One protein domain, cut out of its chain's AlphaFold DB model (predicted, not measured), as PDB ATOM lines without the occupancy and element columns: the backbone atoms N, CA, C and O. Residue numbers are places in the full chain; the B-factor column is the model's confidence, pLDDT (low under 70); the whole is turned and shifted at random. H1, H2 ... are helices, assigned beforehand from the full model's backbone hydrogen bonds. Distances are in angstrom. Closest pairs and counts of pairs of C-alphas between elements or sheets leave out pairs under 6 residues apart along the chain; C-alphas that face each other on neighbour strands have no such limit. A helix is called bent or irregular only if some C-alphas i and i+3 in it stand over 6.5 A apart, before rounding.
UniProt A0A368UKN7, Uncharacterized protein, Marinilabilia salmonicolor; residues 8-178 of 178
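AT A GLANCE: This is residues 8 to 178 of the 178 residues of an uncharacterized protein of Marinilabilia salmonicolor (UniProt A0A368UKN7). A long helix, H7, runs along one side of the model, crossed by the short H4 and meeting H6 at a corner near its first residues; its last part, with residues 165 to 178 standing free, sticks out as an arm. On the other side H1 and H2 form a helical hairpin, with the short H3 in the middle between H2 and H7, and H5 reaches from H2 toward the corner of H6 and H7. The printed part has 171 residues, with seven named helices, H1 to H7 in chain order, and no named strand; its class is all helix. It is only just compact, close to loose, with a radius of gyration of the C-alphas of 18.6 A, and spans 53 by 49 by 32 A.

IN THESE COORDINATES: H7, residues 148 to 176, is 42.9 A long, from C-alpha 148 at (173.924, 148.119, 131.190) to C-alpha 176 at (147.652, 116.469, 119.106). H6 is residues 128 to 142, 21.1 A, and H5 residues 114 to 126, 18.5 A. H4 is residues 96 to 104, 12.5 A, and H3 residues 77 to 87, 15.3 A. H2, residues 41 to 59, measures 27.9 A, and H1, residues 13 to 23, 16.1 A, beginning at C-alpha 13 (150.609, 150.510, 148.713). H1 and H2 are irregular: C-alphas 15 and 18 are 7.2 A apart, and C-alphas 42 and 45 are 7.3 A apart.

HOW THE PARTS SIT: H7 touches H4 with residues 153 to 161 alone, about perpendicular at 86 degrees; the closest C-alphas, of Gly 101 and Gly 160, are 4.0 A apart. H6 touches H7 about perpendicular at 87 degrees, closest at the C-alphas of Ile 131 and Ile 151, 6.9 A. H3 is close to H7 but not clearly touching, with the C-alphas of Leu 85 and Lys 150 closest at 7.1 A. H2 touches H3 at a steep tilt of 68 degrees, only just short of about perpendicular; the closest C-alphas are those of Lys 51 and Leu 80, 6.4 A. H2 touches H5 with residues 41 to 48 alone, closest at the C-alphas of Arg 41 and Phe 121, 6.3 A. The hairpin of H1 and H2 has a shallow tilt of 34 degrees, only just short of steep, with the C-alphas of Ala 19 and Leu 54 closest at 6.0 A. H1 and H7 are apart. Every O i to N i+4 pair is within hydrogen-bond range in H3, H4, H5, H6 and H7, against 4 of 7 in H1 and 13 of 15 in H2.

THE WHOLE: The C-alphas of Asn 26 and Ser 178, the two farthest apart, are 61.8 A from each other. The printed part has no cut. The links H1 to H2 and H2 to H3 are long, 17 residues each; in the second, residues 62 to 63 pair antiparallel with residues 71 to 72. The mean pLDDT of the printed part is 94.1, and residues 176 to 178 are under 70.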
ATOM      1  N   LEU A   8     152.812 141.167 151.439       84.00
ATOM      2  CA  LEU A   8     152.594 142.410 150.701       84.00
ATOM      3  C   LEU A   8     151.135 142.580 150.249       84.00
ATOM      4  O   LEU A   8     150.639 143.698 150.253       84.00
ATOM      5  N   LEU A   9     150.434 141.492 149.901       83.81
ATOM      6  CA  LEU A   9     149.018 141.544 149.504       83.81
ATOM      7  C   LEU A   9     148.073 141.897 150.658       83.81
ATOM      8  O   LEU A   9     146.938 142.287 150.418       83.81
ATOM      9  N   GLN A  10     148.521 141.731 151.901       85.62
ATOM     10  CA  GLN A  10     147.709 141.981 153.095       85.62
ATOM     11  C   GLN A  10     147.786 143.442 153.559       85.62
ATOM     12  O   GLN A  10     147.340 143.779 154.655       85.62
ATOM     13  N   LYS A  11     148.414 144.313 152.767       85.00
ATOM     14  CA  LYS A  11     148.643 145.714 153.096       85.00
ATOM     15  C   LYS A  11     148.374 146.596 151.877       85.00
ATOM     16  O   LYS A  11     148.368 146.128 150.743       85.00
ATOM     17  N   ASN A  12     148.158 147.886 152.114       89.12
ATOM     18  CA  ASN A  12     148.024 148.868 151.040       89.12
ATOM     19  C   ASN A  12     149.399 149.285 150.480       89.12
ATOM     20  O   ASN A  12     150.447 148.933 151.017       89.12
ATOM     21  N   HIS A  13     149.395 150.082 149.414       86.81
ATOM     22  CA  HIS A  13     150.609 150.510 148.713       86.81
ATOM     23  C   HIS A  13     151.590 151.338 149.572       86.81
ATOM     24  O   HIS A  13     152.768 151.424 149.227       86.81
ATOM     25  N   LEU A  14     151.155 151.917 150.701       90.44
ATOM     26  CA  LEU A  14     152.012 152.735 151.571       90.44
ATOM     27  C   LEU A  14     153.091 151.919 152.300       90.44
ATOM     28  O   LEU A  14     154.028 152.506 152.839       90.44
ATOM     29  N   ILE A  15     153.032 150.582 152.268       90.12
ATOM     30  CA  ILE A  15     154.105 149.707 152.785       90.12
ATOM     31  C   ILE A  15     155.476 149.986 152.174       90.12
ATOM     32  O   ILE A  15     156.506 149.702 152.787       90.12
ATOM     33  N   HIS A  16     155.491 150.539 150.962       92.56
ATOM     34  CA  HIS A  16     156.713 150.846 150.242       92.56
ATOM     35  C   HIS A  16     157.338 152.178 150.662       92.56
ATOM     36  O   HIS A  16     158.445 152.460 150.222       92.56
ATOM     37  N   ARG A  17     156.694 152.986 151.520       94.19
ATOM     38  CA  ARG A  17     157.196 154.323 151.884       94.19
ATOM     39  C   ARG A  17     158.616 154.284 152.450       94.19
ATOM     40  O   ARG A  17     159.489 154.946 151.912       94.19
ATOM     41  N   GLY A  18     158.873 153.425 153.437       95.25
ATOM     42  CA  GLY A  18     160.228 153.292 153.986       95.25
ATOM     43  C   GLY A  18     161.236 152.715 152.985       95.25
ATOM     44  O   GLY A  18     162.397 153.102 152.994       95.25
ATOM     45  N   ALA A  19     160.798 151.868 152.044       95.94
ATOM     46  CA  ALA A  19     161.664 151.418 150.954       95.94
ATOM     47  C   ALA A  19     162.046 152.580 150.020       95.94
ATOM     48  O   ALA A  19     163.197 152.662 149.603       95.94
ATOM     49  N   VAL A  20     161.116 153.497 149.725       96.62
ATOM     50  CA  VAL A  20     161.398 154.735 148.978       96.62
ATOM     51  C   VAL A  20     162.406 155.592 149.746       96.62
ATOM     52  O   VAL A  20     163.413 155.985 149.166       96.62
ATOM     53  N   ASP A  21     162.210 155.807 151.047       96.69
ATOM     54  CA  ASP A  21     163.138 156.601 151.865       96.69
ATOM     55  C   ASP A  21     164.563 156.009 151.856       96.69
ATOM     56  O   ASP A  21     165.549 156.733 151.709       96.69
ATOM     57  N   ILE A  22     164.685 154.676 151.917       97.44
ATOM     58  CA  ILE A  22     165.970 153.973 151.794       97.44
ATOM     59  C   ILE A  22     166.591 154.205 150.408       97.44
ATOM     60  O   ILE A  22     167.752 154.614 150.321       97.44
ATOM     61  N   LEU A  23     165.842 153.970 149.326       96.88
ATOM     62  CA  LEU A  23     166.325 154.091 147.941       96.88
ATOM     63  C   LEU A  23     166.791 155.511 147.593       96.88
ATOM     64  O   LEU A  23     167.773 155.687 146.869       96.88
ATOM     65  N   PHE A  24     166.089 156.525 148.102       93.12
ATOM     66  CA  PHE A  24     166.346 157.934 147.797       93.12
ATOM     67  C   PHE A  24     167.204 158.660 148.838       93.12
ATOM     68  O   PHE A  24     167.400 159.868 148.736       93.12
ATOM     69  N   SER A  25     167.790 157.928 149.788       94.94
ATOM     70  CA  SER A  25     168.832 158.469 150.662       94.94
ATOM     71  C   SER A  25     170.091 158.867 149.875       94.94
ATOM     72  O   SER A  25     170.434 158.255 148.858       94.94
ATOM     73  N   ASN A  26     170.818 159.871 150.377       90.50
ATOM     74  CA  ASN A  26     172.045 160.382 149.747       90.50
ATOM     75  C   ASN A  26     173.088 159.281 149.488       90.50
ATOM     76  O   ASN A  26     173.776 159.312 148.473       90.50
ATOM     77  N   GLU A  27     173.176 158.293 150.382       91.06
ATOM     78  CA  GLU A  27     174.095 157.155 150.266       91.06
ATOM     79  C   GLU A  27     173.798 156.293 149.032       91.06
ATOM     80  O   GLU A  27     174.720 155.886 148.331       91.06
ATOM     81  N   ASN A  28     172.519 156.036 148.741       93.12
ATOM     82  CA  ASN A  28     172.107 155.075 147.716       93.12
ATOM     83  C   ASN A  28     171.905 155.713 146.336       93.12
ATOM     84  O   ASN A  28     171.954 155.013 145.324       93.12
ATOM     85  N   GLN A  29     171.749 157.040 146.258       91.81
ATOM     86  CA  GLN A  29     171.593 157.745 144.979       91.81
ATOM     87  C   GLN A  29     172.803 157.602 144.043       91.81
ATOM     88  O   GLN A  29     172.634 157.710 142.830       91.81
ATOM     89  N   LYS A  30     173.995 157.277 144.563       92.94
ATOM     90  CA  LYS A  30     175.177 156.967 143.736       92.94
ATOM     91  C   LYS A  30     174.979 155.756 142.812       92.94
ATOM     92  O   LYS A  30     175.625 155.675 141.773       92.94
ATOM     93  N   LEU A  31     174.067 154.845 143.166       96.50
ATOM     94  CA  LEU A  31     173.721 153.665 142.369       96.50
ATOM     95  C   LEU A  31     172.693 153.959 141.271       96.50
ATOM     96  O   LEU A  31     172.357 153.067 140.499       96.50
ATOM     97  N   LYS A  32     172.151 155.179 141.202       96.62
ATOM     98  CA  LYS A  32     171.152 155.530 140.198       96.62
ATOM     99  C   LYS A  32     171.807 155.688 138.828       96.62
ATOM    100  O   LYS A  32     172.514 156.670 138.572       96.62
ATOM    101  N   CYS A  33     171.498 154.760 137.931       96.94
ATOM    102  CA  CYS A  33     171.994 154.784 136.569       96.94
ATOM    103  C   CYS A  33     171.288 155.854 135.722       96.94
ATOM    104  O   CYS A  33     170.081 156.091 135.828       96.94
ATOM    105  N   ASN A  34     172.057 156.513 134.865       94.88
ATOM    106  CA  ASN A  34     171.625 157.503 133.885       94.88
ATOM    107  C   ASN A  34     172.687 157.627 132.777       94.88
ATOM    108  O   ASN A  34     173.733 156.992 132.839       94.88
ATOM    109  N   SER A  35     172.457 158.481 131.777       91.75
ATOM    110  CA  SER A  35     173.352 158.593 130.614       91.75
ATOM    111  C   SER A  35     174.795 159.007 130.928       91.75
ATOM    112  O   SER A  35     175.661 158.852 130.071       91.75
ATOM    113  N   LYS A  36     175.061 159.545 132.123       91.62
ATOM    114  CA  LYS A  36     176.395 159.963 132.580       91.62
ATOM    115  C   LYS A  36     177.011 159.019 133.612       91.62
ATOM    116  O   LYS A  36     178.205 159.122 133.867       91.62
ATOM    117  N   ASN A  37     176.207 158.166 134.235       91.56
ATOM    118  CA  ASN A  37     176.627 157.302 135.330       91.56
ATOM    119  C   ASN A  37     175.943 155.951 135.170       91.56
ATOM    120  O   ASN A  37     174.727 155.872 135.320       91.56
ATOM    121  N   ASP A  38     176.710 154.912 134.877       95.31
ATOM    122  CA  ASP A  38     176.217 153.538 134.870       95.31
ATOM    123  C   ASP A  38     176.920 152.743 135.969       95.31
ATOM    124  O   ASP A  38     177.946 153.167 136.506       95.31
ATOM    125  N   VAL A  39     176.346 151.602 136.319       96.25
ATOM    126  CA  VAL A  39     176.881 150.743 137.366       96.25
ATOM    127  C   VAL A  39     178.179 150.078 136.901       96.25
ATOM    128  O   VAL A  39     178.297 149.630 135.761       96.25
ATOM    129  N   VAL A  40     179.152 149.989 137.803       97.00
ATOM    130  CA  VAL A  40     180.425 149.292 137.588       97.00
ATOM    131  C   VAL A  40     180.623 148.201 138.636       97.00
ATOM    132  O   VAL A  40     179.999 148.231 139.697       97.00
ATOM    133  N   ARG A  41     181.539 147.256 138.385       97.94
ATOM    134  CA  ARG A  41     181.825 146.137 139.306       97.94
ATOM    135  C   ARG A  41     182.122 146.598 140.739       97.94
ATOM    136  O   ARG A  41     181.676 145.977 141.695       97.94
ATOM    137  N   GLY A  42     182.799 147.737 140.904       97.69
ATOM    138  CA  GLY A  42     183.081 148.322 142.221       97.69
ATOM    139  C   GLY A  42     181.837 148.706 143.039       97.69
ATOM    140  O   GLY A  42     181.951 148.923 144.240       97.69
ATOM    141  N   ASN A  43     180.649 148.770 142.428       97.88
ATOM    142  CA  ASN A  43     179.391 149.055 143.118       97.88
ATOM    143  C   ASN A  43     178.729 147.818 143.747       97.88
ATOM    144  O   ASN A  43     177.744 147.984 144.465       97.88
ATOM    145  N   ILE A  44     179.231 146.596 143.513       98.44
ATOM    146  CA  ILE A  44     178.636 145.359 144.056       98.44
ATOM    147  C   ILE A  44     178.402 145.431 145.578       98.44
ATOM    148  O   ILE A  44     177.274 145.158 146.003       98.44
ATOM    149  N   PRO A  45     179.370 145.864 146.417       98.31
ATOM    150  CA  PRO A  45     179.152 145.939 147.862       98.31
ATOM    151  C   PRO A  45     178.000 146.875 148.249       98.31
ATOM    152  O   PRO A  45     177.196 146.553 149.123       98.31
ATOM    153  N   ASP A  46     177.873 148.010 147.560       98.12
ATOM    154  CA  ASP A  46     176.805 148.984 147.797       98.12
ATOM    155  C   ASP A  46     175.430 148.429 147.398       98.12
ATOM    156  O   ASP A  46     174.444 148.626 148.110       98.12
ATOM    157  N   ILE A  47     175.361 147.697 146.281       98.44
ATOM    158  CA  ILE A  47     174.140 147.033 145.807       98.44
ATOM    159  C   ILE A  47     173.670 145.992 146.824       98.44
ATOM    160  O   ILE A  47     172.485 145.953 147.163       98.44
ATOM    161  N   LEU A  48     174.583 145.160 147.333       98.50
ATOM    162  CA  LEU A  48     174.256 144.123 148.313       98.50
ATOM    163  C   LEU A  48     173.885 144.720 149.676       98.50
ATOM    164  O   LEU A  48     172.944 144.250 150.316       98.50
ATOM    165  N   ASN A  49     174.546 145.801 150.097       98.19
ATOM    166  CA  ASN A  49     174.155 146.552 151.289       98.19
ATOM    167  C   ASN A  49     172.729 147.112 151.153       98.19
ATOM    168  O   ASN A  49     171.897 146.955 152.049       98.19
ATOM    169  N   LEU A  50     172.406 147.708 150.002       98.19
ATOM    170  CA  LEU A  50     171.067 148.213 149.715       98.19
ATOM    171  C   LEU A  50     170.020 147.088 149.665       98.19
ATOM    172  O   LEU A  50     168.933 147.239 150.228       98.19
ATOM    173  N   LYS A  51     170.349 145.941 149.055       98.00
ATOM    174  CA  LYS A  51     169.510 144.731 149.083       98.00
ATOM    175  C   LYS A  51     169.169 144.344 150.526       98.00
ATOM    176  O   LYS A  51     167.994 144.126 150.825       98.00
ATOM    177  N   THR A  52     170.165 144.298 151.411       97.94
ATOM    178  CA  THR A  52     169.988 143.962 152.834       97.94
ATOM    179  C   THR A  52     169.102 144.981 153.547       97.94
ATOM    180  O   THR A  52     168.105 144.588 154.147       97.94
ATOM    181  N   LYS A  53     169.366 146.286 153.391       97.62
ATOM    182  CA  LYS A  53     168.537 147.357 153.981       97.62
ATOM    183  C   LYS A  53     167.069 147.259 153.555       97.62
ATOM    184  O   LYS A  53     166.167 147.410 154.378       97.62
ATOM    185  N   LEU A  54     166.813 146.983 152.274       97.31
ATOM    186  CA  LEU A  54     165.454 146.785 151.770       97.31
ATOM    187  C   LEU A  54     164.805 145.529 152.359       97.31
ATOM    188  O   LEU A  54     163.654 145.591 152.789       97.31
ATOM    189  N   ALA A  55     165.524 144.406 152.397       96.19
ATOM    190  CA  ALA A  55     165.022 143.169 152.989       96.19
ATOM    191  C   ALA A  55     164.647 143.361 154.468       96.19
ATOM    192  O   ALA A  55     163.576 142.926 154.892       96.19
ATOM    193  N   ASP A  56     165.488 144.066 155.225       96.38
ATOM    194  CA  ASP A  56     165.264 144.366 156.639       96.38
ATOM    195  C   ASP A  56     164.056 145.286 156.847       96.38
ATOM    196  O   ASP A  56     163.226 145.016 157.718       96.38
ATOM    197  N   HIS A  57     163.884 146.315 156.004       95.44
ATOM    198  CA  HIS A  57     162.689 147.171 156.024       95.44
ATOM    199  C   HIS A  57     161.402 146.352 155.922       95.44
ATOM    200  O   HIS A  57     160.511 146.484 156.761       95.44
ATOM    201  N   TYR A  58     161.304 145.469 154.927       93.88
ATOM    202  CA  TYR A  58     160.110 144.640 154.765       93.88
ATOM    203  C   TYR A  58     159.962 143.609 155.886       93.88
ATOM    204  O   TYR A  58     158.843 143.392 156.350       93.88
ATOM    205  N   ARG A  59     161.061 143.019 156.372       93.56
ATOM    206  CA  ARG A  59     161.031 142.053 157.482       93.56
ATOM    207  C   ARG A  59     160.443 142.656 158.759       93.56
ATOM    208  O   ARG A  59     159.771 141.946 159.501       93.56
ATOM    209  N   ASN A  60     160.618 143.956 158.978       93.31
ATOM    210  CA  ASN A  60     160.045 144.671 160.121       93.31
ATOM    211  C   ASN A  60     158.537 144.963 159.983       93.31
ATOM    212  O   ASN A  60     157.906 145.430 160.931       93.31
ATOM    213  N   ILE A  61     157.927 144.673 158.830       92.00
ATOM    214  CA  ILE A  61     156.488 144.830 158.610       92.00
ATOM    215  C   ILE A  61     155.796 143.494 158.873       92.00
ATOM    216  O   ILE A  61     156.051 142.494 158.202       92.00
ATOM    217  N   TYR A  62     154.857 143.493 159.818       91.25
ATOM    218  CA  TYR A  62     154.077 142.310 160.174       91.25
ATOM    219  C   TYR A  62     152.706 142.309 159.504       91.25
ATOM    220  O   TYR A  62     152.032 143.341 159.388       91.25
ATOM    221  N   PHE A  63     152.271 141.124 159.092       89.00
ATOM    222  CA  PHE A  63     150.955 140.883 158.521       89.00
ATOM    223  C   PHE A  63     150.323 139.624 159.111       89.00
ATOM    224  O   PHE A  63     151.016 138.727 159.590       89.00
ATOM    225  N   THR A  64     149.000 139.552 159.018       87.12
ATOM    226  CA  THR A  64     148.211 138.389 159.418       87.12
ATOM    227  C   THR A  64     147.432 137.897 158.204       87.12
ATOM    228  O   THR A  64     146.940 138.705 157.421       87.12
ATOM    229  N   LYS A  65     147.347 136.577 158.019       82.62
ATOM    230  CA  LYS A  65     146.528 135.948 156.975       82.62
ATOM    231  C   LYS A  65     145.437 135.121 157.661       82.62
ATOM    232  O   LYS A  65     145.766 134.131 158.312       82.62
ATOM    233  N   GLY A  66     144.175 135.533 157.527       81.50
ATOM    234  CA  GLY A  66     143.045 134.915 158.239       81.50
ATOM    235  C   GLY A  66     143.191 135.023 159.761       81.50
ATOM    236  O   GLY A  66     143.651 136.043 160.261       81.50
ATOM    237  N   GLU A  67     142.867 133.956 160.488       76.88
ATOM    238  CA  GLU A  67     142.995 133.867 161.957       76.88
ATOM    239  C   GLU A  67     144.412 133.481 162.435       76.88
ATOM    240  O   GLU A  67     144.629 133.099 163.584       76.88
ATOM    241  N   GLY A  68     145.411 133.532 161.549       82.12
ATOM    242  CA  GLY A  68     146.785 133.160 161.882       82.12
ATOM    243  C   GLY A  68     147.487 134.133 162.840       82.12
ATOM    244  O   GLY A  68     147.067 135.265 163.057       82.12
ATOM    245  N   LYS A  69     148.645 133.717 163.368       87.06
ATOM    246  CA  LYS A  69     149.548 134.623 164.102       87.06
ATOM    247  C   LYS A  69     150.202 135.637 163.146       87.06
ATOM    248  O   LYS A  69     150.503 135.255 162.008       87.06
ATOM    249  N   PRO A  70     150.490 136.873 163.600       90.12
ATOM    250  CA  PRO A  70     151.275 137.829 162.829       90.12
ATOM    251  C   PRO A  70     152.636 137.251 162.428       90.12
ATOM    252  O   PRO A  70     153.315 136.619 163.239       90.12
ATOM    253  N   LYS A  71     153.045 137.473 161.178       90.44
ATOM    254  CA  LYS A  71     154.341 137.046 160.630       90.44
ATOM    255  C   LYS A  71     155.021 138.208 159.897       90.44
ATOM    256  O   LYS A  71     154.314 139.046 159.333       90.44
ATOM    257  N   PRO A  72     156.364 138.264 159.885       90.94
ATOM    258  CA  PRO A  72     157.097 139.274 159.130       90.94
ATOM    259  C   PRO A  72     156.978 139.031 157.622       90.94
ATOM    260  O   PRO A  72     156.868 137.885 157.171       90.94
ATOM    261  N   ILE A  73     157.033 140.095 156.821       90.31
ATOM    262  CA  ILE A  73     157.113 139.970 155.362       90.31
ATOM    263  C   ILE A  73     158.514 139.477 154.982       90.31
ATOM    264  O   ILE A  73     159.506 140.170 155.175       90.31
ATOM    265  N   SER A  74     158.589 138.283 154.395       88.06
ATOM    266  CA  SER A  74     159.815 137.792 153.759       88.06
ATOM    267  C   SER A  74     159.868 138.246 152.300       88.06
ATOM    268  O   SER A  74     158.899 138.074 151.553       88.06
ATOM    269  N   THR A  75     160.989 138.834 151.894       90.12
ATOM    270  CA  THR A  75     161.219 139.313 150.527       90.12
ATOM    271  C   THR A  75     161.996 138.300 149.710       90.12
ATOM    272  O   THR A  75     162.973 137.733 150.192       90.12
ATOM    273  N   THR A  76     161.610 138.123 148.451       92.88
ATOM    274  CA  THR A  76     162.366 137.311 147.494       92.88
ATOM    275  C   THR A  76     163.392 138.154 146.749       92.88
ATOM    276  O   THR A  76     163.206 139.362 146.571       92.88
ATOM    277  N   ASP A  77     164.427 137.505 146.220       94.88
ATOM    278  CA  ASP A  77     165.393 138.137 145.319       94.88
ATOM    279  C   ASP A  77     164.705 138.781 144.115       94.88
ATOM    280  O   ASP A  77     165.031 139.907 143.750       94.88
ATOM    281  N   THR A  78     163.674 138.136 143.562       95.12
ATOM    282  CA  THR A  78     162.853 138.697 142.482       95.12
ATOM    283  C   THR A  78     162.199 140.023 142.864       95.12
ATOM    284  O   THR A  78     162.119 140.924 142.036       95.12
ATOM    285  N   LEU A  79     161.691 140.159 144.094       93.88
ATOM    286  CA  LEU A  79     161.086 141.412 144.540       93.88
ATOM    287  C   LEU A  79     162.148 142.504 144.668       93.88
ATOM    288  O   LEU A  79     161.970 143.592 144.126       93.88
ATOM    289  N   LEU A  80     163.232 142.211 145.389       96.56
ATOM    290  CA  LEU A  80     164.280 143.188 145.680       96.56
ATOM    291  C   LEU A  80     164.962 143.659 144.394       96.56
ATOM    292  O   LEU A  80     165.058 144.858 144.153       96.56
ATOM    293  N   SER A  81     165.345 142.731 143.520       98.12
ATOM    294  CA  SER A  81     165.954 143.052 142.226       98.12
ATOM    295  C   SER A  81     165.012 143.829 141.300       98.12
ATOM    296  O   SER A  81     165.456 144.769 140.652       98.12
ATOM    297  N   LYS A  82     163.699 143.545 141.288       97.06
ATOM    298  CA  LYS A  82     162.723 144.350 140.523       97.06
ATOM    299  C   LYS A  82     162.589 145.775 141.040       97.06
ATOM    300  O   LYS A  82     162.469 146.695 140.234       97.06
ATOM    301  N   ILE A  83     162.614 145.960 142.359       96.81
ATOM    302  CA  ILE A  83     162.641 147.298 142.961       96.81
ATOM    303  C   ILE A  83     163.899 148.036 142.496       96.81
ATOM    304  O   ILE A  83     163.793 149.159 142.006       96.81
ATOM    305  N   LEU A  84     165.071 147.407 142.591       98.12
ATOM    306  CA  LEU A  84     166.343 148.030 142.219       98.12
ATOM    307  C   LEU A  84     166.446 148.317 140.715       98.12
ATOM    308  O   LEU A  84     166.812 149.429 140.342       98.12
ATOM    309  N   LEU A  85     166.037 147.386 139.851       98.25
ATOM    310  CA  LEU A  85     165.962 147.605 138.406       98.25
ATOM    311  C   LEU A  85     165.034 148.778 138.068       98.25
ATOM    312  O   LEU A  85     165.400 149.657 137.294       98.25
ATOM    313  N   GLY A  86     163.831 148.796 138.650       96.56
ATOM    314  CA  GLY A  86     162.810 149.792 138.334       96.56
ATOM    315  C   GLY A  86     163.107 151.197 138.861       96.56
ATOM    316  O   GLY A  86     162.554 152.162 138.339       96.56
ATOM    317  N   THR A  87     163.955 151.326 139.884       96.75
ATOM    318  CA  THR A  87     164.228 152.615 140.545       96.75
ATOM    319  C   THR A  87     165.626 153.159 140.275       96.75
ATOM    320  O   THR A  87     165.782 154.368 140.104       96.75
ATOM    321  N   LEU A  88     166.629 152.284 140.221       97.31
ATOM    322  CA  LEU A  88     168.037 152.650 140.081       97.31
ATOM    323  C   LEU A  88     168.657 152.100 138.796       97.31
ATOM    324  O   LEU A  88     169.594 152.700 138.286       97.31
ATOM    325  N   GLY A  89     168.143 150.992 138.256       97.75
ATOM    326  CA  GLY A  89     168.690 150.362 137.053       97.75
ATOM    327  C   GLY A  89     170.060 149.708 137.259       97.75
ATOM    328  O   GLY A  89     170.730 149.407 136.277       97.75
ATOM    329  N   CYS A  90     170.476 149.494 138.512       97.88
ATOM    330  CA  CYS A  90     171.811 149.012 138.878       97.88
ATOM    331  C   CYS A  90     171.960 147.483 138.901       97.88
ATOM    332  O   CYS A  90     173.069 146.992 139.078       97.88
ATOM    333  N   VAL A  91     170.866 146.735 138.736       98.38
ATOM    334  CA  VAL A  91     170.835 145.263 138.649       98.38
ATOM    335  C   VAL A  91     169.677 144.822 137.752       98.38
ATOM    336  O   VAL A  91     168.681 145.547 137.682       98.38
ATOM    337  N   PRO A  92     169.764 143.660 137.081       98.38
ATOM    338  CA  PRO A  92     168.634 143.074 136.364       98.38
ATOM    339  C   PRO A  92     167.592 142.511 137.338       98.38
ATOM    340  O   PRO A  92     167.872 142.331 138.525       98.38
ATOM    341  N   ALA A  93     166.384 142.206 136.858       97.88
ATOM    342  CA  ALA A  93     165.382 141.540 137.676       97.88
ATOM    343  C   ALA A  93     165.649 140.030 137.715       97.88
ATOM    344  O   ALA A  93     165.479 139.345 136.716       97.88
ATOM    345  N   PHE A  94     165.954 139.483 138.893       97.62
ATOM    346  CA  PHE A  94     166.117 138.042 139.127       97.62
ATOM    347  C   PHE A  94     164.749 137.343 139.177       97.62
ATOM    348  O   PHE A  94     164.329 136.794 140.200       97.62
ATOM    349  N   ASP A  95     163.982 137.449 138.095       96.50
ATOM    350  CA  ASP A  95     162.739 136.715 137.907       96.50
ATOM    351  C   ASP A  95     162.945 135.421 137.120       96.50
ATOM    352  O   ASP A  95     164.062 135.068 136.747       96.50
ATOM    353  N   ARG A  96     161.855 134.672 136.930       96.25
ATOM    354  CA  ARG A  96     161.911 133.351 136.309       96.25
ATOM    355  C   ARG A  96     162.535 133.394 134.914       96.25
ATOM    356  O   ARG A  96     163.395 132.569 134.651       96.25
ATOM    357  N   TYR A  97     162.126 134.327 134.053       97.75
ATOM    358  CA  TYR A  97     162.615 134.347 132.674       97.75
ATOM    359  C   TYR A  97     164.065 134.806 132.605       97.75
ATOM    360  O   TYR A  97     164.848 134.187 131.901       97.75
ATOM    361  N   PHE A  98     164.461 135.801 133.402       98.31
ATOM    362  CA  PHE A  98     165.873 136.169 133.503       98.31
ATOM    363  C   PHE A  98     166.739 134.977 133.944       98.31
ATOM    364  O   PHE A  98     167.713 134.634 133.282       98.31
ATOM    365  N   ILE A  99     166.342 134.292 135.023       97.81
ATOM    366  CA  ILE A  99     167.056 133.116 135.545       97.81
ATOM    367  C   ILE A  99     167.084 131.973 134.524       97.81
ATOM    368  O   ILE A  99     168.098 131.288 134.399       97.81
ATOM    369  N   ASP A 100     165.983 131.735 133.812       97.19
ATOM    370  CA  ASP A 100     165.923 130.703 132.779       97.19
ATOM    371  C   ASP A 100     166.825 131.062 131.586       97.19
ATOM    372  O   ASP A 100     167.527 130.185 131.093       97.19
ATOM    373  N   GLY A 101     166.929 132.340 131.211       97.94
ATOM    374  CA  GLY A 101     167.886 132.809 130.208       97.94
ATOM    375  C   GLY A 101     169.347 132.625 130.615       97.94
ATOM    376  O   GLY A 101     170.149 132.158 129.809       97.94
ATOM    377  N   LEU A 102     169.692 132.903 131.879       97.75
ATOM    378  CA  LEU A 102     171.034 132.617 132.409       97.75
ATOM    379  C   LEU A 102     171.390 131.126 132.289       97.75
ATOM    380  O   LEU A 102     172.531 130.781 131.989       97.75
ATOM    381  N   LYS A 103     170.419 130.226 132.503       96.25
ATOM    382  CA  LYS A 103     170.646 128.778 132.359       96.25
ATOM    383  C   LYS A 103     170.950 128.389 130.915       96.25
ATOM    384  O   LYS A 103     171.843 127.572 130.710       96.25
ATOM    385  N   GLU A 104     170.252 128.973 129.943       96.31
ATOM    386  CA  GLU A 104     170.473 128.667 128.524       96.31
ATOM    387  C   GLU A 104     171.876 129.045 128.060       96.31
ATOM    388  O   GLU A 104     172.512 128.293 127.324       96.31
ATOM    389  N   VAL A 105     172.407 130.163 128.557       94.00
ATOM    390  CA  VAL A 105     173.783 130.588 128.260       94.00
ATOM    391  C   VAL A 105     174.831 129.980 129.199       94.00
ATOM    392  O   VAL A 105     175.997 130.357 129.145       94.00
ATOM    393  N   LYS A 106     174.436 129.027 130.056       94.38
ATOM    394  CA  LYS A 106     175.304 128.307 131.006       94.38
ATOM    395  C   LYS A 106     175.995 129.187 132.057       94.38
ATOM    396  O   LYS A 106     177.000 128.765 132.625       94.38
ATOM    397  N   ILE A 107     175.417 130.342 132.389       93.44
ATOM    398  CA  ILE A 107     175.822 131.125 133.565       93.44
ATOM    399  C   ILE A 107     175.514 130.303 134.826       93.44
ATOM    400  O   ILE A 107     174.459 129.663 134.950       93.44
ATOM    401  N   GLN A 108     176.466 130.237 135.750       90.25
ATOM    402  CA  GLN A 108     176.462 129.306 136.874       90.25
ATOM    403  C   GLN A 108     175.643 129.799 138.056       90.25
ATOM    404  O   GLN A 108     174.955 128.987 138.681       90.25
ATOM    405  N   ASN A 109     175.661 131.090 138.349       90.25
ATOM    406  CA  ASN A 109     175.004 131.629 139.527       90.25
ATOM    407  C   ASN A 109     173.637 132.247 139.166       90.25
ATOM    408  O   ASN A 109     173.463 132.890 138.133       90.25
ATOM    409  N   LYS A 110     172.611 131.968 139.985       92.88
ATOM    410  CA  LYS A 110     171.193 132.321 139.717       92.88
ATOM    411  C   LYS A 110     170.506 133.013 140.896       92.88
ATOM    412  O   LYS A 110     169.289 133.193 140.893       92.88
ATOM    413  N   VAL A 111     171.273 133.332 141.930       95.06
ATOM    414  CA  VAL A 111     170.792 133.910 143.188       95.06
ATOM    415  C   VAL A 111     171.219 135.368 143.211       95.06
ATOM    416  O   VAL A 111     172.221 135.723 142.620       95.06
ATOM    417  N   PHE A 112     170.478 136.273 143.838       97.31
ATOM    418  CA  PHE A 112     170.902 137.673 143.821       97.31
ATOM    419  C   PHE A 112     172.020 137.918 144.854       97.31
ATOM    420  O   PHE A 112     171.764 138.437 145.937       97.31
ATOM    421  N   ASP A 113     173.254 137.531 144.550       97.88
ATOM    422  CA  ASP A 113     174.406 137.586 145.456       97.88
ATOM    423  C   ASP A 113     175.686 138.103 144.778       97.88
ATOM    424  O   ASP A 113     175.684 138.486 143.609       97.88
ATOM    425  N   ASP A 114     176.775 138.163 145.547       98.25
ATOM    426  CA  ASP A 114     178.079 138.647 145.086       98.25
ATOM    427  C   ASP A 114     178.627 137.834 143.903       98.25
ATOM    428  O   ASP A 114     179.062 138.412 142.908       98.25
ATOM    429  N   ALA A 115     178.538 136.502 143.976       97.88
ATOM    430  CA  ALA A 115     179.012 135.607 142.923       97.88
ATOM    431  C   ALA A 115     178.260 135.847 141.608       97.88
ATOM    432  O   ALA A 115     178.879 136.024 140.560       97.88
ATOM    433  N   SER A 116     176.929 135.940 141.674       97.38
ATOM    434  CA  SER A 116     176.104 136.189 140.493       97.38
ATOM    435  C   SER A 116     176.345 137.565 139.901       97.38
ATOM    436  O   SER A 116     176.419 137.696 138.684       97.38
ATOM    437  N   LEU A 117     176.497 138.605 140.724       98.44
ATOM    438  CA  LEU A 117     176.802 139.938 140.208       98.44
ATOM    439  C   LEU A 117     178.176 139.985 139.536       98.44
ATOM    440  O   LEU A 117     178.293 140.587 138.472       98.44
ATOM    441  N   ASN A 118     179.193 139.340 140.111       98.31
ATOM    442  CA  ASN A 118     180.511 139.252 139.486       98.31
ATOM    443  C   ASN A 118     180.454 138.547 138.128       98.31
ATOM    444  O   ASN A 118     180.988 139.086 137.163       98.31
ATOM    445  N   GLU A 119     179.744 137.423 138.031       97.94
ATOM    446  CA  GLU A 119     179.590 136.682 136.775       97.94
ATOM    447  C   GLU A 119     178.827 137.496 135.711       97.94
ATOM    448  O   GLU A 119     179.177 137.481 134.532       97.94
ATOM    449  N   LEU A 120     177.828 138.292 136.114       98.25
ATOM    450  CA  LEU A 120     177.172 139.232 135.198       98.25
ATOM    451  C   LEU A 120     178.135 140.315 134.700       98.25
ATOM    452  O   LEU A 120     178.063 140.697 133.534       98.25
ATOM    453  N   PHE A 121     179.034 140.818 135.548       98.44
ATOM    454  CA  PHE A 121     180.061 141.759 135.100       98.44
ATOM    455  C   PHE A 121     181.122 141.093 134.218       98.44
ATOM    456  O   PHE A 121     181.631 141.763 133.326       98.44
ATOM    457  N   ASP A 122     181.436 139.811 134.416       98.12
ATOM    458  CA  ASP A 122     182.298 139.057 133.493       98.12
ATOM    459  C   ASP A 122     181.649 139.014 132.101       98.12
ATOM    460  O   ASP A 122     182.256 139.438 131.118       98.12
ATOM    461  N   PHE A 123     180.357 138.668 132.040       98.00
ATOM    462  CA  PHE A 123     179.581 138.694 130.799       98.00
ATOM    463  C   PHE A 123     179.547 140.087 130.144       98.00
ATOM    464  O   PHE A 123     179.649 140.203 128.923       98.00
ATOM    465  N   VAL A 124     179.410 141.159 130.936       97.81
ATOM    466  CA  VAL A 124     179.431 142.541 130.423       97.81
ATOM    467  C   VAL A 124     180.763 142.880 129.766       97.81
ATOM    468  O   VAL A 124     180.763 143.510 128.710       97.81
ATOM    469  N   GLU A 125     181.884 142.502 130.377       97.62
ATOM    470  CA  GLU A 125     183.206 142.801 129.820       97.62
ATOM    471  C   GLU A 125     183.471 142.001 128.540       97.62
ATOM    472  O   GLU A 125     183.980 142.562 127.568       97.62
ATOM    473  N   GLU A 126     183.050 140.736 128.496       97.88
ATOM    474  CA  GLU A 126     183.164 139.878 127.310       97.88
ATOM    475  C   GLU A 126     182.312 140.366 126.127       97.88
ATOM    476  O   GLU A 126     182.725 140.227 124.980       97.88
ATOM    477  N   ASN A 127     181.155 140.985 126.394       98.00
ATOM    478  CA  ASN A 127     180.171 141.402 125.379       98.00
ATOM    479  C   ASN A 127     180.000 142.932 125.316       98.00
ATOM    480  O   ASN A 127     178.934 143.469 124.991       98.00
ATOM    481  N   ARG A 128     181.044 143.674 125.704       96.75
ATOM    482  CA  ARG A 128     180.965 145.126 125.925       96.75
ATOM    483  C   ARG A 128     180.578 145.903 124.667       96.75
ATOM    484  O   ARG A 128     179.920 146.941 124.771       96.75
ATOM    485  N   THR A 129     181.023 145.450 123.500       98.00
ATOM    486  CA  THR A 129     180.761 146.121 122.220       98.00
ATOM    487  C   THR A 129     179.289 145.987 121.847       98.00
ATOM    488  O   THR A 129     178.615 146.990 121.627       98.00
ATOM    489  N   GLU A 130     178.763 144.768 121.902       98.12
ATOM    490  CA  GLU A 130     177.384 144.407 121.590       98.12
ATOM    491  C   GLU A 130     176.403 145.115 122.528       98.12
ATOM    492  O   GLU A 130     175.399 145.679 122.087       98.12
ATOM    493  N   ILE A 131     176.720 145.158 123.827       98.00
ATOM    494  CA  ILE A 131     175.920 145.883 124.820       98.00
ATOM    495  C   ILE A 131     175.876 147.378 124.486       98.00
ATOM    496  O   ILE A 131     174.799 147.978 124.499       98.00
ATOM    497  N   LYS A 132     177.017 147.994 124.153       96.56
ATOM    498  CA  LYS A 132     177.067 149.420 123.788       96.56
ATOM    499  C   LYS A 132     176.308 149.717 122.502       96.56
ATOM    500  O   LYS A 132     175.623 150.740 122.428       96.56
ATOM    501  N   ASP A 133     176.398 148.839 121.513       97.88
ATOM    502  CA  ASP A 133     175.655 148.978 120.265       97.88
ATOM    503  C   ASP A 133     174.148 148.871 120.508       97.88
ATOM    504  O   ASP A 133     173.386 149.700 120.001       97.88
ATOM    505  N   ALA A 134     173.709 147.952 121.376       97.81
ATOM    506  CA  ALA A 134     172.320 147.868 121.815       97.81
ATOM    507  C   ALA A 134     171.866 149.149 122.541       97.81
ATOM    508  O   ALA A 134     170.813 149.704 122.210       97.81
ATOM    509  N   GLN A 135     172.668 149.679 123.475       97.19
ATOM    510  CA  GLN A 135     172.373 150.951 124.151       97.19
ATOM    511  C   GLN A 135     172.246 152.107 123.150       97.19
ATOM    512  O   GLN A 135     171.300 152.896 123.229       97.19
ATOM    513  N   LYS A 136     173.169 152.202 122.184       97.19
ATOM    514  CA  LYS A 136     173.166 153.239 121.144       97.19
ATOM    515  C   LYS A 136     171.948 153.119 120.233       97.19
ATOM    516  O   LYS A 136     171.326 154.136 119.914       97.19
ATOM    517  N   LEU A 137     171.590 151.902 119.827       97.69
ATOM    518  CA  LEU A 137     170.411 151.636 119.011       97.69
ATOM    519  C   LEU A 137     169.137 152.083 119.734       97.69
ATOM    520  O   LEU A 137     168.344 152.828 119.159       97.69
ATOM    521  N   ILE A 138     168.967 151.691 120.999       97.00
ATOM    522  CA  ILE A 138     167.812 152.075 121.821       97.00
ATOM    523  C   ILE A 138     167.752 153.597 121.977       97.00
ATOM    524  O   ILE A 138     166.711 154.202 121.712       97.00
ATOM    525  N   LEU A 139     168.873 154.236 122.321       96.56
ATOM    526  CA  LEU A 139     168.939 155.690 122.446       96.56
ATOM    527  C   LEU A 139     168.539 156.384 121.139       96.56
ATOM    528  O   LEU A 139     167.739 157.313 121.159       96.56
ATOM    529  N   THR A 140     169.027 155.898 120.000       97.00
ATOM    530  CA  THR A 140     168.738 156.491 118.685       97.00
ATOM    531  C   THR A 140     167.282 156.279 118.263       97.00
ATOM    532  O   THR A 140     166.682 157.162 117.656       97.00
ATOM    533  N   LYS A 141     166.693 155.115 118.564       97.12
ATOM    534  CA  LYS A 141     165.343 154.754 118.104       97.12
ATOM    535  C   LYS A 141     164.228 155.337 118.962       97.12
ATOM    536  O   LYS A 141     163.193 155.703 118.415       97.12
ATOM    537  N   ILE A 142     164.411 155.393 120.281       96.12
ATOM    538  CA  ILE A 142     163.339 155.786 121.212       96.12
ATOM    539  C   ILE A 142     163.720 156.940 122.145       96.12
ATOM    540  O   ILE A 142     162.940 157.274 123.036       96.12
ATOM    541  N   ASN A 143     164.898 157.546 121.958       95.31
ATOM    542  CA  ASN A 143     165.408 158.664 122.760       95.31
ATOM    543  C   ASN A 143     165.387 158.388 124.275       95.31
ATOM    544  O   ASN A 143     165.037 159.248 125.085       95.31
ATOM    545  N   LYS A 144     165.726 157.153 124.668       94.94
ATOM    546  CA  LYS A 144     165.835 156.738 126.071       94.94
ATOM    547  C   LYS A 144     167.170 156.058 126.323       94.94
ATOM    548  O   LYS A 144     167.594 155.204 125.553       94.94
ATOM    549  N   PHE A 145     167.804 156.423 127.431       94.81
ATOM    550  CA  PHE A 145     169.003 155.751 127.914       94.81
ATOM    551  C   PHE A 145     168.622 154.511 128.721       94.81
ATOM    552  O   PHE A 145     167.849 154.619 129.676       94.81
ATOM    553  N   TYR A 146     169.169 153.355 128.347       97.50
ATOM    554  CA  TYR A 146     169.017 152.106 129.092       97.50
ATOM    555  C   TYR A 146     170.356 151.743 129.752       97.50
ATOM    556  O   TYR A 146     171.344 151.590 129.032       97.50
ATOM    557  N   PRO A 147     170.400 151.598 131.090       97.88
ATOM    558  CA  PRO A 147     171.588 151.134 131.811       97.88
ATOM    559  C   PRO A 147     172.058 149.752 131.349       97.88
ATOM    560  O   PRO A 147     171.233 148.952 130.900       97.88
ATOM    561  N   ILE A 148     173.339 149.430 131.537       97.94
ATOM    562  CA  ILE A 148     173.924 148.119 131.190       97.94
ATOM    563  C   ILE A 148     173.087 146.974 131.768       97.94
ATOM    564  O   ILE A 148     172.686 146.060 131.049       97.94
ATOM    565  N   MET A 149     172.720 147.058 133.047       98.25
ATOM    566  CA  MET A 149     171.934 146.006 133.697       98.25
ATOM    567  C   MET A 149     170.499 145.909 133.171       98.25
ATOM    568  O   MET A 149     169.894 144.843 133.248       98.25
ATOM    569  N   LYS A 150     169.958 146.983 132.577       98.38
ATOM    570  CA  LYS A 150     168.672 146.926 131.874       98.38
ATOM    571  C   LYS A 150     168.790 146.222 130.519       98.38
ATOM    572  O   LYS A 150     167.839 145.558 130.112       98.38
ATOM    573  N   ILE A 151     169.930 146.345 129.837       98.44
ATOM    574  CA  ILE A 151     170.209 145.589 128.608       98.44
ATOM    575  C   ILE A 151     170.313 144.097 128.919       98.44
ATOM    576  O   ILE A 151     169.632 143.302 128.278       98.44
ATOM    577  N   LEU A 152     171.084 143.730 129.948       98.38
ATOM    578  CA  LEU A 152     171.199 142.343 130.410       98.38
ATOM    579  C   LEU A 152     169.842 141.762 130.819       98.38
ATOM    580  O   LEU A 152     169.511 140.649 130.418       98.38
ATOM    581  N   ASP A 153     169.047 142.526 131.577       98.62
ATOM    582  CA  ASP A 153     167.677 142.158 131.946       98.62
ATOM    583  C   ASP A 153     166.856 141.785 130.710       98.62
ATOM    584  O   ASP A 153     166.322 140.687 130.647       98.62
ATOM    585  N   MET A 154     166.809 142.657 129.698       98.38
ATOM    586  CA  MET A 154     166.057 142.391 128.470       98.38
ATOM    587  C   MET A 154     166.588 141.190 127.690       98.38
ATOM    588  O   MET A 154     165.794 140.387 127.210       98.38
ATOM    589  N   TYR A 155     167.909 141.073 127.565       98.50
ATOM    590  CA  TYR A 155     168.555 140.007 126.806       98.50
ATOM    591  C   TYR A 155     168.247 138.626 127.394       98.50
ATOM    592  O   TYR A 155     167.671 137.775 126.719       98.50
ATOM    593  N   PHE A 156     168.554 138.415 128.676       98.50
ATOM    594  CA  PHE A 156     168.318 137.120 129.314       98.50
ATOM    595  C   PHE A 156     166.832 136.840 129.524       98.50
ATOM    596  O   PHE A 156     166.404 135.695 129.397       98.50
ATOM    597  N   TRP A 157     166.022 137.869 129.782       98.50
ATOM    598  CA  TRP A 157     164.575 137.698 129.846       98.50
ATOM    599  C   TRP A 157     164.007 137.187 128.520       98.50
ATOM    600  O   TRP A 157     163.199 136.262 128.542       98.50
ATOM    601  N   GLN A 158     164.454 137.733 127.380       98.50
ATOM    602  CA  GLN A 158     163.999 137.295 126.056       98.50
ATOM    603  C   GLN A 158     164.344 135.824 125.813       98.50
ATOM    604  O   GLN A 158     163.464 135.050 125.455       98.50
ATOM    605  N   ILE A 159     165.580 135.415 126.116       98.25
ATOM    606  CA  ILE A 159     166.009 134.013 125.991       98.25
ATOM    607  C   ILE A 159     165.127 133.087 126.839       98.25
ATOM    608  O   ILE A 159     164.641 132.064 126.358       98.25
ATOM    609  N   GLY A 160     164.892 133.441 128.106       97.94
ATOM    610  CA  GLY A 160     164.057 132.626 128.986       97.94
ATOM    611  C   GLY A 160     162.588 132.581 128.560       97.94
ATOM    612  O   GLY A 160     161.933 131.552 128.734       97.94
ATOM    613  N   TYR A 161     162.068 133.673 127.999       97.69
ATOM    614  CA  TYR A 161     160.720 133.729 127.443       97.69
ATOM    615  C   TYR A 161     160.584 132.838 126.201       97.69
ATOM    616  O   TYR A 161     159.670 132.012 126.148       97.69
ATOM    617  N   ASP A 162     161.517 132.951 125.251       97.69
ATOM    618  CA  ASP A 162     161.517 132.177 124.004       97.69
ATOM    619  C   ASP A 162     161.608 130.677 124.282       97.69
ATOM    620  O   ASP A 162     160.862 129.889 123.699       97.69
ATOM    621  N   LYS A 163     162.429 130.280 125.261       95.25
ATOM    622  CA  LYS A 163     162.489 128.893 125.732       95.25
ATOM    623  C   LYS A 163     161.130 128.384 126.211       95.25
ATOM    624  O   LYS A 163     160.726 127.277 125.860       95.25
ATOM    625  N   GLU A 164     160.424 129.153 127.043       95.12
ATOM    626  CA  GLU A 164     159.109 128.727 127.535       95.12
ATOM    627  C   GLU A 164     158.086 128.639 126.392       95.12
ATOM    628  O   GLU A 164     157.210 127.774 126.428       95.12
ATOM    629  N   LEU A 165     158.190 129.509 125.385       95.25
ATOM    630  CA  LEU A 165     157.319 129.486 124.215       95.25
ATOM    631  C   LEU A 165     157.539 128.225 123.367       95.25
ATOM    632  O   LEU A 165     156.569 127.534 123.066       95.25
ATOM    633  N   MET A 166     158.796 127.883 123.064       93.75
ATOM    634  CA  MET A 166     159.150 126.666 122.317       93.75
ATOM    635  C   MET A 166     158.647 125.402 123.029       93.75
ATOM    636  O   MET A 166     157.996 124.560 122.422       93.75
ATOM    637  N   GLN A 167     158.834 125.315 124.349       92.81
ATOM    638  CA  GLN A 167     158.374 124.169 125.143       92.81
ATOM    639  C   GLN A 167     156.849 124.012 125.195       92.81
ATOM    640  O   GLN A 167     156.355 122.914 125.449       92.81
ATOM    641  N   LYS A 168     156.088 125.101 125.043       91.56
ATOM    642  CA  LYS A 168     154.622 125.028 124.958       91.56
ATOM    643  C   LYS A 168     154.187 124.503 123.596       91.56
ATOM    644  O   LYS A 168     153.354 123.610 123.557       91.56
ATOM    645  N   GLN A 169     154.813 124.987 122.524       90.44
ATOM    646  CA  GLN A 169     154.540 124.527 121.160       90.44
ATOM    647  C   GLN A 169     154.839 123.032 120.994       90.44
ATOM    648  O   GLN A 169     154.027 122.304 120.442       90.44
ATOM    649  N   GLU A 170     155.964 122.550 121.531       89.56
ATOM    650  CA  GLU A 170     156.313 121.121 121.495       89.56
ATOM    651  C   GLU A 170     155.286 120.239 122.218       89.56
ATOM    652  O   GLU A 170     154.993 119.138 121.757       89.56
ATOM    653  N   LYS A 171     154.725 120.721 123.335       86.88
ATOM    654  CA  LYS A 171     153.695 119.992 124.091       86.88
ATOM    655  C   LYS A 171     152.358 119.955 123.370       86.88
ATOM    656  O   LYS A 171     151.717 118.916 123.349       86.88
ATOM    657  N   GLU A 172     151.957 121.076 122.780       84.31
ATOM    658  CA  GLU A 172     150.728 121.156 121.988       84.31
ATOM    659  C   GLU A 172     150.792 120.187 120.795       84.31
ATOM    660  O   GLU A 172     149.844 119.444 120.574       84.31
ATOM    661  N   ILE A 173     151.940 120.097 120.114       83.69
ATOM    662  CA  ILE A 173     152.157 119.126 119.029       83.69
ATOM    663  C   ILE A 173     152.114 117.681 119.555       83.69
ATOM    664  O   ILE A 173     151.471 116.828 118.953       83.69
ATOM    665  N   SER A 174     152.759 117.388 120.692       75.75
ATOM    666  CA  SER A 174     152.762 116.025 121.242       75.75
ATOM    667  C   SER A 174     151.397 115.553 121.747       75.75
ATOM    668  O   SER A 174     151.150 114.351 121.745       75.75
ATOM    669  N   ASP A 175     150.545 116.480 122.191       73.00
ATOM    670  CA  ASP A 175     149.191 116.190 122.673       73.00
ATOM    671  C   ASP A 175     148.176 116.067 121.510       73.00
ATOM    672  O   ASP A 175     147.133 115.441 121.678       73.00
ATOM    673  N   GLU A 176     148.460 116.639 120.330       68.56
ATOM    674  CA  GLU A 176     147.652 116.469 119.106       68.56
ATOM    675  C   GLU A 176     147.923 115.134 118.382       68.56
ATOM    676  O   GLU A 176     147.029 114.603 117.719       68.56
ATOM    677  N   ASP A 177     149.127 114.574 118.534       62.81
ATOM    678  CA  ASP A 177     149.543 113.293 117.937       62.81
ATOM    679  C   ASP A 177     149.216 112.053 118.813       62.81
ATOM    680  O   ASP A 177     149.512 110.920 118.413       62.81
ATOM    681  N   SER A 178     148.623 112.244 120.003       59.72
ATOM    682  CA  SER A 178     148.261 111.190 120.977       59.72
ATOM    683  C   SER A 178     146.759 110.940 121.078       59.72
ATOM    684  O   SER A 178     146.361 109.752 121.133       59.72
TER     685      SER A 178